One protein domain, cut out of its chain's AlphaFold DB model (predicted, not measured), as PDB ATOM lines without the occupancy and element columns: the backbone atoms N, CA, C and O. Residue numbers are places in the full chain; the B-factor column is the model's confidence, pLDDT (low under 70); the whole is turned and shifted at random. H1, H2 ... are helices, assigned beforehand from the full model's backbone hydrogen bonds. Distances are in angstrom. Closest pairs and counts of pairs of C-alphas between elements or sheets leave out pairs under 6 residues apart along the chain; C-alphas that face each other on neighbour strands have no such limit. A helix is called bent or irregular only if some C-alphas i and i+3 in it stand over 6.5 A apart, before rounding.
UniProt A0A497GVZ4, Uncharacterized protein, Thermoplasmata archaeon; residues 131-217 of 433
ATOM      1  N   PRO A 131     283.387 278.743 280.626       88.12
ATOM      2  CA  PRO A 131     284.008 277.425 280.576       88.12
ATOM      3  C   PRO A 131     284.859 277.250 279.323       88.12
ATOM      4  O   PRO A 131     284.424 277.606 278.222       88.12
ATOM      5  N   SER A 132     286.094 276.776 279.486       90.56
ATOM      6  CA  SER A 132     286.907 276.397 278.335       90.56
ATOM      7  C   SER A 132     286.238 275.222 277.607       90.56
ATOM      8  O   SER A 132     285.480 274.463 278.223       90.56
ATOM      9  N   PRO A 133     286.504 275.030 276.303       91.56
ATOM     10  CA  PRO A 133     286.055 273.831 275.610       91.56
ATOM     11  C   PRO A 133     286.473 272.535 276.319       91.56
ATOM     12  O   PRO A 133     285.697 271.586 276.383       91.56
ATOM     13  N   GLN A 134     287.670 272.526 276.908       92.56
ATOM     14  CA  GLN A 134     288.197 271.411 277.689       92.56
ATOM     15  C   GLN A 134     287.364 271.163 278.952       92.56
ATOM     16  O   GLN A 134     286.988 270.022 279.201       92.56
ATOM     17  N   LEU A 135     287.013 272.207 279.713       93.81
ATOM     18  CA  LEU A 135     286.148 272.069 280.887       93.81
ATOM     19  C   LEU A 135     284.773 271.501 280.502       93.81
ATOM     20  O   LEU A 135     284.322 270.547 281.128       93.81
ATOM     21  N   LEU A 136     284.130 272.026 279.449       94.19
ATOM     22  CA  LEU A 136     282.836 271.508 278.976       94.19
ATOM     23  C   LEU A 136     282.929 270.042 278.547       94.19
ATOM     24  O   LEU A 136     282.090 269.236 278.935       94.19
ATOM     25  N   GLN A 137     283.966 269.679 277.793       94.50
ATOM     26  CA  GLN A 137     284.194 268.294 277.398       94.50
ATOM     27  C   GLN A 137     284.336 267.375 278.618       94.50
ATOM     28  O   GLN A 137     283.737 266.303 278.649       94.50
ATOM     29  N   GLN A 138     285.104 267.784 279.628       95.31
ATOM     30  CA  GLN A 138     285.305 266.991 280.840       95.31
ATOM     31  C   GLN A 138     284.025 266.878 281.686       95.31
ATOM     32  O   GLN A 138     283.743 265.798 282.201       95.31
ATOM     33  N   LEU A 139     283.215 267.942 281.772       95.56
ATOM     34  CA  LEU A 139     281.885 267.900 282.395       95.56
ATOM     35  C   LEU A 139     280.981 266.866 281.711       95.56
ATOM     36  O   LEU A 139     280.381 266.032 282.382       95.56
ATOM     37  N   ILE A 140     280.948 266.862 280.378       96.06
ATOM     38  CA  ILE A 140     280.135 265.916 279.604       96.06
ATOM     39  C   ILE A 140     280.630 264.474 279.785       96.06
ATOM     40  O   ILE A 140     279.823 263.561 279.929       96.06
ATOM     41  N   LEU A 141     281.947 264.250 279.771       95.31
ATOM     42  CA  LEU A 141     282.522 262.903 279.821       95.31
ATOM     43  C   LEU A 141     282.486 262.263 281.212       95.31
ATOM     44  O   LEU A 141     282.351 261.043 281.312       95.31
ATOM     45  N   HIS A 142     282.664 263.056 282.270       95.50
ATOM     46  CA  HIS A 142     282.902 262.538 283.622       95.50
ATOM     47  C   HIS A 142     281.830 262.916 284.641       95.50
ATOM     48  O   HIS A 142     281.817 262.335 285.722       95.50
ATOM     49  N   PHE A 143     280.949 263.861 284.310       95.69
ATOM     50  CA  PHE A 143     279.911 264.367 285.209       95.69
ATOM     51  C   PHE A 143     278.526 264.350 284.551       95.69
ATOM     52  O   PHE A 143     277.651 265.132 284.925       95.69
ATOM     53  N   SER A 144     278.294 263.481 283.561       96.56
ATOM     54  CA  SER A 144     276.983 263.384 282.908       96.56
ATOM     55  C   SER A 144     275.876 262.896 283.846       96.56
ATOM     56  O   SER A 144     274.737 263.322 283.704       96.56
ATOM     57  N   ASP A 145     276.204 262.093 284.861       96.44
ATOM     58  CA  ASP A 145     275.286 261.677 285.933       96.44
ATOM     59  C   ASP A 145     274.824 262.846 286.821       96.44
ATOM     60  O   ASP A 145     273.816 262.750 287.519       96.44
ATOM     61  N   LYS A 146     275.551 263.968 286.774       96.50
ATOM     62  CA  LYS A 146     275.259 265.218 287.482       96.50
ATOM     63  C   LYS A 146     274.904 266.354 286.527       96.50
ATOM     64  O   LYS A 146     275.087 267.517 286.878       96.50
ATOM     65  N   PHE A 147     274.406 266.041 285.329       96.38
ATOM     66  CA  PHE A 147     274.085 267.017 284.283       96.38
ATOM     67  C   PHE A 147     273.305 268.232 284.807       96.38
ATOM     68  O   PHE A 147     273.672 269.375 284.541       96.38
ATOM     69  N   ASP A 148     272.276 267.992 285.620       96.06
ATOM     70  CA  ASP A 148     271.415 269.047 286.166       96.06
ATOM     71  C   ASP A 148     272.110 269.995 287.147       96.06
ATOM     72  O   ASP A 148     271.619 271.097 287.382       96.06
ATOM     73  N   GLU A 149     273.246 269.589 287.709       94.75
ATOM     74  CA  GLU A 149     274.027 270.418 288.621       94.75
ATOM     75  C   GLU A 149     274.923 271.412 287.882       94.75
ATOM     76  O   GLU A 149     275.259 272.451 288.447       94.75
ATOM     77  N   TRP A 150     275.335 271.103 286.647       93.69
ATOM     78  CA  TRP A 150     276.288 271.937 285.911       93.69
ATOM     79  C   TRP A 150     275.784 272.524 284.607       93.69
ATOM     80  O   TRP A 150     276.409 273.447 284.074       93.69
ATOM     81  N   TRP A 151     274.677 272.013 284.076       94.50
ATOM     82  CA  TRP A 151     274.163 272.471 282.802       94.50
ATOM     83  C   TRP A 151     273.737 273.938 282.868       94.50
ATOM     84  O   TRP A 151     272.788 274.316 283.554       94.50
ATOM     85  N   ASN A 152     274.407 274.759 282.064       92.25
ATOM     86  CA  ASN A 152     274.020 276.134 281.814       92.25
ATOM     87  C   ASN A 152     273.988 276.370 280.295       92.25
ATOM     88  O   ASN A 152     275.045 276.384 279.652       92.25
ATOM     89  N   PRO A 153     272.805 276.591 279.693       92.00
ATOM     90  CA  PRO A 153     272.708 276.755 278.251       92.00
ATOM     91  C   PRO A 153     273.434 278.016 277.758       92.00
ATOM     92  O   PRO A 153     273.905 278.043 276.625       92.00
ATOM     93  N   ASP A 154     273.566 279.063 278.576       88.75
ATOM     94  CA  ASP A 154     274.301 280.267 278.170       88.75
ATOM     95  C   ASP A 154     275.804 279.999 278.039       88.75
ATOM     96  O   ASP A 154     276.442 280.531 277.132       88.75
ATOM     97  N   TRP A 155     276.374 279.117 278.865       88.19
ATOM     98  CA  TRP A 155     277.779 278.716 278.733       88.19
ATOM     99  C   TRP A 155     278.045 277.960 277.435       88.19
ATOM    100  O   TRP A 155     279.066 278.172 276.781       88.19
ATOM    101  N   TYR A 156     277.107 277.097 277.062       85.75
ATOM    102  CA  TYR A 156     277.237 276.210 275.921       85.75
ATOM    103  C   TYR A 156     277.094 276.943 274.580       85.75
ATOM    104  O   TYR A 156     277.955 276.852 273.700       85.75
ATOM    105  N   TYR A 157     276.024 277.725 274.430       85.62
ATOM    106  CA  TYR A 157     275.690 278.350 273.150       85.62
ATOM    107  C   TYR A 157     276.555 279.570 272.818       85.62
ATOM    108  O   TYR A 157     276.799 279.834 271.643       85.62
ATOM    109  N   VAL A 158     277.109 280.268 273.819       82.62
ATOM    110  CA  VAL A 158     278.053 281.379 273.583       82.62
ATOM    111  C   VAL A 158     279.341 280.903 272.894       82.62
ATOM    112  O   VAL A 158     279.970 281.680 272.179       82.62
ATOM    113  N   ARG A 159     279.735 279.632 273.066       71.81
ATOM    114  CA  ARG A 159     280.950 279.054 272.465       71.81
ATOM    115  C   ARG A 159     280.681 278.150 271.260       71.81
ATOM    116  O   ARG A 159     281.498 277.293 270.935       71.81
ATOM    117  N   GLY A 160     279.564 278.369 270.575       70.50
ATOM    118  CA  GLY A 160     279.318 277.768 269.270       70.50
ATOM    119  C   GLY A 160     278.565 276.446 269.288       70.50
ATOM    120  O   GLY A 160     278.441 275.891 268.209       70.50
ATOM    121  N   GLY A 161     278.060 275.981 270.443       76.44
ATOM    122  CA  GLY A 161     276.930 275.048 270.630       76.44
ATOM    123  C   GLY A 161     276.924 273.679 269.922       76.44
ATOM    124  O   GLY A 161     276.325 272.754 270.426       76.44
ATOM    125  N   LEU A 162     277.546 273.488 268.768       80.06
ATOM    126  CA  LEU A 162     277.591 272.220 268.048       80.06
ATOM    127  C   LEU A 162     278.859 271.432 268.359       80.06
ATOM    128  O   LEU A 162     278.865 270.218 268.218       80.06
ATOM    129  N   LEU A 163     279.906 272.099 268.870       87.62
ATOM    130  CA  LEU A 163     281.217 271.489 269.130       87.62
ATOM    131  C   LEU A 163     281.148 270.236 270.019       87.62
ATOM    132  O   LEU A 163     282.051 269.406 269.986       87.62
ATOM    133  N   PHE A 164     280.088 270.101 270.816       93.38
ATOM    134  CA  PHE A 164     279.902 268.962 271.703       93.38
ATOM    135  C   PHE A 164     278.583 268.227 271.466       93.38
ATOM    136  O   PHE A 164     278.164 267.509 272.367       93.38
ATOM    137  N   VAL A 165     277.900 268.406 270.329       95.31
ATOM    138  CA  VAL A 165     276.619 267.716 270.084       95.31
ATOM    139  C   VAL A 165     276.820 266.213 270.109       95.31
ATOM    140  O   VAL A 165     276.131 265.532 270.860       95.31
ATOM    141  N   SER A 166     277.820 265.699 269.396       95.94
ATOM    142  CA  SER A 166     278.156 264.275 269.450       95.94
ATOM    143  C   SER A 166     278.470 263.762 270.862       95.94
ATOM    144  O   SER A 166     278.059 262.660 271.229       95.94
ATOM    145  N   LEU A 167     279.147 264.561 271.693       96.38
ATOM    146  CA  LEU A 167     279.445 264.206 273.085       96.38
ATOM    147  C   LEU A 167     278.201 264.252 273.982       96.38
ATOM    148  O   LEU A 167     278.005 263.341 274.784       96.38
ATOM    149  N   LEU A 168     277.358 265.276 273.844       96.94
ATOM    150  CA  LEU A 168     276.105 265.403 274.587       96.94
ATOM    151  C   LEU A 168     275.111 264.315 274.199       96.94
ATOM    152  O   LEU A 168     274.522 263.711 275.087       96.94
ATOM    153  N   ALA A 169     274.976 264.009 272.910       97.50
ATOM    154  CA  ALA A 169     274.175 262.888 272.446       97.50
ATOM    155  C   ALA A 169     274.677 261.592 273.090       97.50
ATOM    156  O   ALA A 169     273.926 260.886 273.742       97.50
ATOM    157  N   LYS A 170     275.982 261.319 273.025       97.62
ATOM    158  CA  LYS A 170     276.539 260.076 273.566       97.62
ATOM    159  C   LYS A 170     276.427 259.932 275.087       97.62
ATOM    160  O   LYS A 170     276.174 258.833 275.575       97.62
ATOM    161  N   HIS A 171     276.684 260.999 275.841       97.88
ATOM    162  CA  HIS A 171     276.851 260.917 277.297       97.88
ATOM    163  C   HIS A 171     275.685 261.505 278.093       97.88
ATOM    164  O   HIS A 171     275.545 261.186 279.268       97.88
ATOM    165  N   CYS A 172     274.862 262.352 277.475       96.94
ATOM    166  CA  CYS A 172     273.789 263.115 278.115       96.94
ATOM    167  C   CYS A 172     272.443 262.965 277.373       96.94
ATOM    168  O   CYS A 172     271.601 263.861 277.465       96.94
ATOM    169  N   TYR A 173     272.216 261.871 276.629       97.31
ATOM    170  CA  TYR A 173     270.969 261.664 275.869       97.31
ATOM    171  C   TYR A 173     269.710 261.718 276.745       97.31
ATOM    172  O   TYR A 173     268.714 262.300 276.334       97.31
ATOM    173  N   GLU A 174     269.769 261.233 277.990       97.69
ATOM    174  CA  GLU A 174     268.645 261.296 278.945       97.69
ATOM    175  C   GLU A 174     268.184 262.736 279.248       97.69
ATOM    176  O   GLU A 174     267.068 262.967 279.715       97.69
ATOM    177  N   HIS A 175     269.035 263.722 278.953       97.75
ATOM    178  CA  HIS A 175     268.776 265.144 279.130       97.75
ATOM    179  C   HIS A 175     268.601 265.897 277.805       97.75
ATOM    180  O   HIS A 175     268.720 267.126 277.804       97.75
ATOM    181  N   PHE A 176     268.303 265.204 276.694       97.38
ATOM    182  CA  PHE A 176     268.166 265.793 275.353       97.38
ATOM    183  C   PHE A 176     267.362 267.093 275.354       97.38
ATOM    184  O   PHE A 176     267.829 268.121 274.878       97.38
ATOM    185  N   ASP A 177     266.194 267.098 275.993       96.81
ATOM    186  CA  ASP A 177     265.296 268.258 276.016       96.81
ATOM    187  C   ASP A 177     265.839 269.478 276.776       96.81
ATOM    188  O   ASP A 177     265.319 270.585 276.620       96.81
ATOM    189  N   LYS A 178     266.879 269.300 277.599       96.25
ATOM    190  CA  LYS A 178     267.540 270.388 278.327       96.25
ATOM    191  C   LYS A 178     268.686 270.994 277.531       96.25
ATOM    192  O   LYS A 178     268.861 272.215 277.583       96.25
ATOM    193  N   TRP A 179     269.468 270.169 276.829       96.06
ATOM    194  CA  TRP A 179     270.608 270.660 276.051       96.06
ATOM    195  C   TRP A 179     270.321 270.918 274.581       96.06
ATOM    196  O   TRP A 179     271.043 271.696 273.968       96.06
ATOM    197  N   TRP A 180     269.264 270.340 274.017       95.62
ATOM    198  CA  TRP A 180     268.813 270.636 272.667       95.62
ATOM    199  C   TRP A 180     267.799 271.781 272.689       95.62
ATOM    200  O   TRP A 180     266.595 271.577 272.845       95.62
ATOM    201  N   ILE A 181     268.284 273.014 272.523       94.38
ATOM    202  CA  ILE A 181     267.467 274.234 272.511       94.38
ATOM    203  C   ILE A 181     267.499 274.871 271.109       94.38
ATOM    204  O   ILE A 181     268.298 275.779 270.866       94.38
ATOM    205  N   PRO A 182     266.602 274.468 270.182       90.94
ATOM    206  CA  PRO A 182     266.566 274.977 268.808       90.94
ATOM    207  C   PRO A 182     266.525 276.496 268.668       90.94
ATOM    208  O   PRO A 182     267.061 277.036 267.710       90.94
ATOM    209  N   SER A 183     265.905 277.210 269.611       91.00
ATOM    210  CA  SER A 183     265.824 278.676 269.581       91.00
ATOM    211  C   SER A 183     267.153 279.369 269.877       91.00
ATOM    212  O   SER A 183     267.321 280.531 269.513       91.00
ATOM    213  N   LYS A 184     268.088 278.669 270.526       89.50
ATOM    214  CA  LYS A 184     269.473 279.115 270.680       89.50
ATOM    215  C   LYS A 184     270.348 278.655 269.518       89.50
ATOM    216  O   LYS A 184     271.492 279.089 269.470       89.50
ATOM    217  N   LEU A 185     269.811 277.836 268.596       86.38
ATOM    218  CA  LEU A 185     270.496 277.405 267.387       86.38
ATOM    219  C   LEU A 185     270.357 278.432 266.240       86.38
ATOM    220  O   LEU A 185     269.267 278.586 265.687       86.38
ATOM    221  N   ASP A 186     271.424 279.153 265.861       79.44
ATOM    222  CA  ASP A 186     271.383 280.056 264.693       79.44
ATOM    223  C   ASP A 186     271.413 279.262 263.380       79.44
ATOM    224  O   ASP A 186     272.471 278.924 262.847       79.44
ATOM    225  N   LYS A 187     270.223 279.030 262.817       71.69
ATOM    226  CA  LYS A 187     270.020 278.298 261.556       71.69
ATOM    227  C   LYS A 187     270.879 278.785 260.384       71.69
ATOM    228  O   LYS A 187     271.108 278.013 259.466       71.69
ATOM    229  N   ARG A 188     271.339 280.045 260.364       72.56
ATOM    230  CA  ARG A 188     272.131 280.568 259.231       72.56
ATOM    231  C   ARG A 188     273.573 280.090 259.222       72.56
ATOM    232  O   ARG A 188     274.235 280.200 258.196       72.56
ATOM    233  N   HIS A 189     274.065 279.627 260.361       72.06
ATOM    234  CA  HIS A 189     275.463 279.261 260.521       72.06
ATOM    235  C   HIS A 189     275.629 277.784 260.889       72.06
ATOM    236  O   HIS A 189     276.762 277.306 260.932       72.06
ATOM    237  N   TRP A 190     274.546 277.082 261.241       74.88
ATOM    238  CA  TRP A 190     274.625 275.855 262.037       74.88
ATOM    239  C   TRP A 190     274.023 274.671 261.280       74.88
ATOM    240  O   TRP A 190     272.840 274.372 261.419       74.88
ATOM    241  N   ASN A 191     274.884 273.991 260.521       83.38
ATOM    242  CA  ASN A 191     274.620 272.662 259.978       83.38
ATOM    243  C   ASN A 191     275.332 271.632 260.853       83.38
ATOM    244  O   ASN A 191     276.515 271.803 261.166       83.38
ATOM    245  N   LEU A 192     274.626 270.567 261.233       90.19
ATOM    246  CA  LEU A 192     275.261 269.414 261.864       90.19
ATOM    247  C   LEU A 192     276.302 268.836 260.900       90.19
ATOM    248  O   LEU A 192     276.014 268.631 259.719       90.19
ATOM    249  N   ASN A 193     277.516 268.590 261.393       90.38
ATOM    250  CA  ASN A 193     278.460 267.778 260.634       90.38
ATOM    251  C   ASN A 193     278.040 266.301 260.717       90.38
ATOM    252  O   ASN A 193     277.271 265.903 261.591       90.38
ATOM    253  N   GLU A 194     278.580 265.488 259.820       89.69
ATOM    254  CA  GLU A 194     278.302 264.052 259.732       89.69
ATOM    255  C   GLU A 194     278.489 263.319 261.076       89.69
ATOM    256  O   GLU A 194     277.644 262.521 261.473       89.69
ATOM    257  N   THR A 195     279.532 263.659 261.844       92.75
ATOM    258  CA  THR A 195     279.802 263.041 263.155       92.75
ATOM    259  C   THR A 195     278.708 263.350 264.180       92.75
ATOM    260  O   THR A 195     278.324 262.475 264.957       92.75
ATOM    261  N   ASP A 196     278.185 264.576 264.184       94.50
ATOM    262  CA  ASP A 196     277.087 264.968 265.065       94.50
ATOM    263  C   ASP A 196     275.776 264.282 264.669       94.50
ATOM    264  O   ASP A 196     275.053 263.815 265.550       94.50
ATOM    265  N   VAL A 197     275.494 264.150 263.367       95.06
ATOM    266  CA  VAL A 197     274.309 263.427 262.874       95.06
ATOM    267  C   VAL A 197     274.372 261.954 263.275       95.06
ATOM    268  O   VAL A 197     273.440 261.457 263.902       95.06
ATOM    269  N   ILE A 198     275.498 261.282 263.024       94.06
ATOM    270  CA  ILE A 198     275.703 259.877 263.405       94.06
ATOM    271  C   ILE A 198     275.539 259.686 264.918       94.06
ATOM    272  O   ILE A 198     274.944 258.705 265.370       94.06
ATOM    273  N   ALA A 199     276.050 260.606 265.737       96.62
ATOM    274  CA  ALA A 199     275.868 260.527 267.182       96.62
ATOM    275  C   ALA A 199     274.394 260.709 267.589       96.62
ATOM    276  O   ALA A 199     273.888 259.939 268.404       96.62
ATOM    277  N   LEU A 200     273.683 261.673 267.002       97.25
ATOM    278  CA  LEU A 200     272.257 261.876 267.260       97.25
ATOM    279  C   LEU A 200     271.412 260.666 266.841       97.25
ATOM    280  O   LEU A 200     270.524 260.271 267.589       97.25
ATOM    281  N   MET A 201     271.717 260.027 265.711       96.00
ATOM    282  CA  MET A 201     271.035 258.804 265.266       96.00
ATOM    283  C   MET A 201     271.247 257.636 266.231       96.00
ATOM    284  O   MET A 201     270.318 256.896 266.533       96.00
ATOM    285  N   ASN A 202     272.478 257.465 266.716       96.06
ATOM    286  CA  ASN A 202     272.828 256.329 267.565       96.06
ATOM    287  C   ASN A 202     272.323 256.472 269.003       96.06
ATOM    288  O   ASN A 202     271.995 255.466 269.630       96.06
ATOM    289  N   TYR A 203     272.307 257.694 269.541       97.69
ATOM    290  CA  TYR A 203     272.040 257.925 270.963       97.69
ATOM    291  C   TYR A 203     270.754 258.709 271.245       97.69
ATOM    292  O   TYR A 203     270.290 258.687 272.379       97.69
ATOM    293  N   CYS A 204     270.183 259.404 270.257       97.19
ATOM    294  CA  CYS A 204     268.948 260.186 270.402       97.19
ATOM    295  C   CYS A 204     267.951 259.976 269.231       97.19
ATOM    296  O   CYS A 204     267.398 260.968 268.722       97.19
ATOM    297  N   PRO A 205     267.716 258.732 268.759       96.81
ATOM    298  CA  PRO A 205     266.836 258.469 267.618       96.81
ATOM    299  C   PRO A 205     265.381 258.892 267.873       96.81
ATOM    300  O   PRO A 205     264.719 259.427 266.988       96.81
ATOM    301  N   GLU A 206     264.888 258.755 269.105       96.38
ATOM    302  CA  GLU A 206     263.534 259.142 269.519       96.38
ATOM    303  C   GLU A 206     263.262 260.651 269.412       96.38
ATOM    304  O   GLU A 206     262.113 261.094 269.472       96.38
ATOM    305  N   HIS A 207     264.316 261.449 269.246       97.25
ATOM    306  CA  HIS A 207     264.245 262.895 269.110       97.25
ATOM    307  C   HIS A 207     264.460 263.387 267.673       97.25
ATOM    308  O   HIS A 207     264.611 264.599 267.480       97.25
ATOM    309  N   PHE A 208     264.423 262.498 266.670       95.69
ATOM    310  CA  PHE A 208     264.648 262.826 265.256       95.69
ATOM    311  C   PHE A 208     263.865 264.053 264.780       95.69
ATOM    312  O   PHE A 208     264.442 264.981 264.213       95.69
ATOM    313  N   ASP A 209     262.577 264.146 265.115       95.00
ATOM    314  CA  ASP A 209     261.729 265.282 264.734       95.00
ATOM    315  C   ASP A 209     262.241 266.645 265.226       95.00
ATOM    316  O   ASP A 209     261.956 267.677 264.614       95.00
ATOM    317  N   LYS A 210     263.006 266.679 266.325       95.19
ATOM    318  CA  LYS A 210     263.556 267.919 266.894       95.19
ATOM    319  C   LYS A 210     264.833 268.357 266.191       95.19
ATOM    320  O   LYS A 210     265.061 269.569 266.066       95.19
ATOM    321  N   TRP A 211     265.667 267.403 265.773       95.00
ATOM    322  CA  TRP A 211     266.988 267.687 265.220       95.00
ATOM    323  C   TRP A 211     267.077 267.588 263.694       95.00
ATOM    324  O   TRP A 211     267.944 268.244 263.122       95.00
ATOM    325  N   LYS A 212     266.139 266.916 263.011       93.12
ATOM    326  CA  LYS A 212     266.144 266.777 261.542       93.12
ATOM    327  C   LYS A 212     266.146 268.103 260.776       93.12
ATOM    328  O   LYS A 212     266.743 268.212 259.718       93.12
ATOM    329  N   GLN A 213     265.566 269.159 261.350       91.38
ATOM    330  CA  GLN A 213     265.571 270.506 260.755       91.38
ATOM    331  C   GLN A 213     266.957 271.188 260.718       91.38
ATOM    332  O   GLN A 213     267.060 272.298 260.199       91.38
ATOM    333  N   PHE A 214     267.974 270.596 261.355       90.75
ATOM    334  CA  PHE A 214     269.363 271.080 261.392       90.75
ATOM    335  C   PHE A 214     270.310 270.195 260.577       90.75
ATOM    336  O   PHE A 214     271.531 270.377 260.619       90.75
ATOM    337  N   LEU A 215     269.752 269.218 259.863       89.44
ATOM    338  CA  LEU A 215     270.501 268.451 258.894       89.44
ATOM    339  C   LEU A 215     270.940 269.373 257.750       89.44
ATOM    340  O   LEU A 215     270.190 270.280 257.378       89.44
ATOM    341  N   PRO A 216     272.155 269.186 257.213       83.94
ATOM    342  CA  PRO A 216     272.572 269.924 256.032       83.94
ATOM    343  C   PRO A 216     271.627 269.615 254.862       83.94
ATOM    344  O   PRO A 216     271.133 268.497 254.746       83.94
ATOM    345  N   GLU A 217     271.412 270.603 253.986       78.19
ATOM    346  CA  GLU A 217     270.519 270.486 252.813       78.19
ATOM    347  C   GLU A 217     270.868 269.294 251.909       78.19
ATOM    348  O   GLU A 217     269.995 268.758 251.236       78.19
TER     349      GLU A 217
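What this domain is: This is residues 131 to 217 of the 433 residues of an uncharacterized protein of Thermoplasmata archaeon (UniProt A0A497GVZ4). The chain is wound in three stacked turns of helix, like a short solenoid: H1 and H2 make the turn at one end, H4, which folds back on itself, makes the middle turn, and H5 and H6 make the turn at the other end. Short H3 and the long link of residues 180 to 193 join the turns along one side. The printed part has 87 residues with six named helices, H1 to H6 in order, and no named strand; the class is all helix. The whole is compact, with a radius of gyration of the C-alphas of 12.0 A and spans of 34 by 25 by 20 A.

Where its parts are: Find C-alpha 133 at (286.055, 273.831, 275.610); there H1, residues 133 to 142, begins and runs 14.2 A. Next come H2, residues 144 to 150, 9.1 A long, and H3, residues 153 to 158, 8.5 A. Look for C-alpha 165 at (276.619, 267.716, 270.084), where H4, residues 165 to 179, begins; its first and last C-alphas are 9.0 A apart. Further on, H5, residues 194 to 203, runs 14.2 A, and H6, residues 205 to 214, runs 14.3 A to C-alpha 214 at (269.363, 271.080, 261.392). Three helices are irregular: C-alphas 145 and 148 of H2 are 8.3 A apart, 171 and 174 of H4 8.4 A, and 206 and 209 of H6 8.0 A.

How they stand to each other: Begin at the hub, H4, which touches H1, H2 and H5. With residues 167 to 172 alone it touches H1, about perpendicular at 77 degrees; the closest C-alphas, of Ile 140 and His 171, are 6.4 A apart. With residues 171 to 175 alone it touches H2 at a steep tilt of 54 degrees, closest at the C-alphas of Ser 144 and Cys 172, 5.8 A. H4 touches H5 at a steep tilt of 56 degrees, the same way; look at the C-alphas of Ser 166 and Asp 196, the closest, 4.6 A apart. H5 and H6 are close but not clearly touching, at a shallow tilt of 26 degrees, opposite ways, closest at the C-alphas of Met 201 and Phe 208, 7.5 A. H3 touches no helix; its closest C-alpha to H4 is that of Pro 153, 6.8 A from that of Trp 179. H1 and H5 are apart, as are H2 and H6. In H1, H3 and H5 every O i to N i+4 pair is within hydrogen-bond range; in H4 6 of 11 are, in H2 0 of 3, with 3 of 4 O i to N i+3 pairs, and in H6 2 of 6, with 4 of 7.

The domain as a whole: The two C-alphas farthest apart, those of Glu 149 and Glu 217, are 36.0 A apart. The printed part has no cut, and the link from H4 to H5, 14 residues, is long. The mean pLDDT of the printed part is 91.5, and no printed residue is under 70.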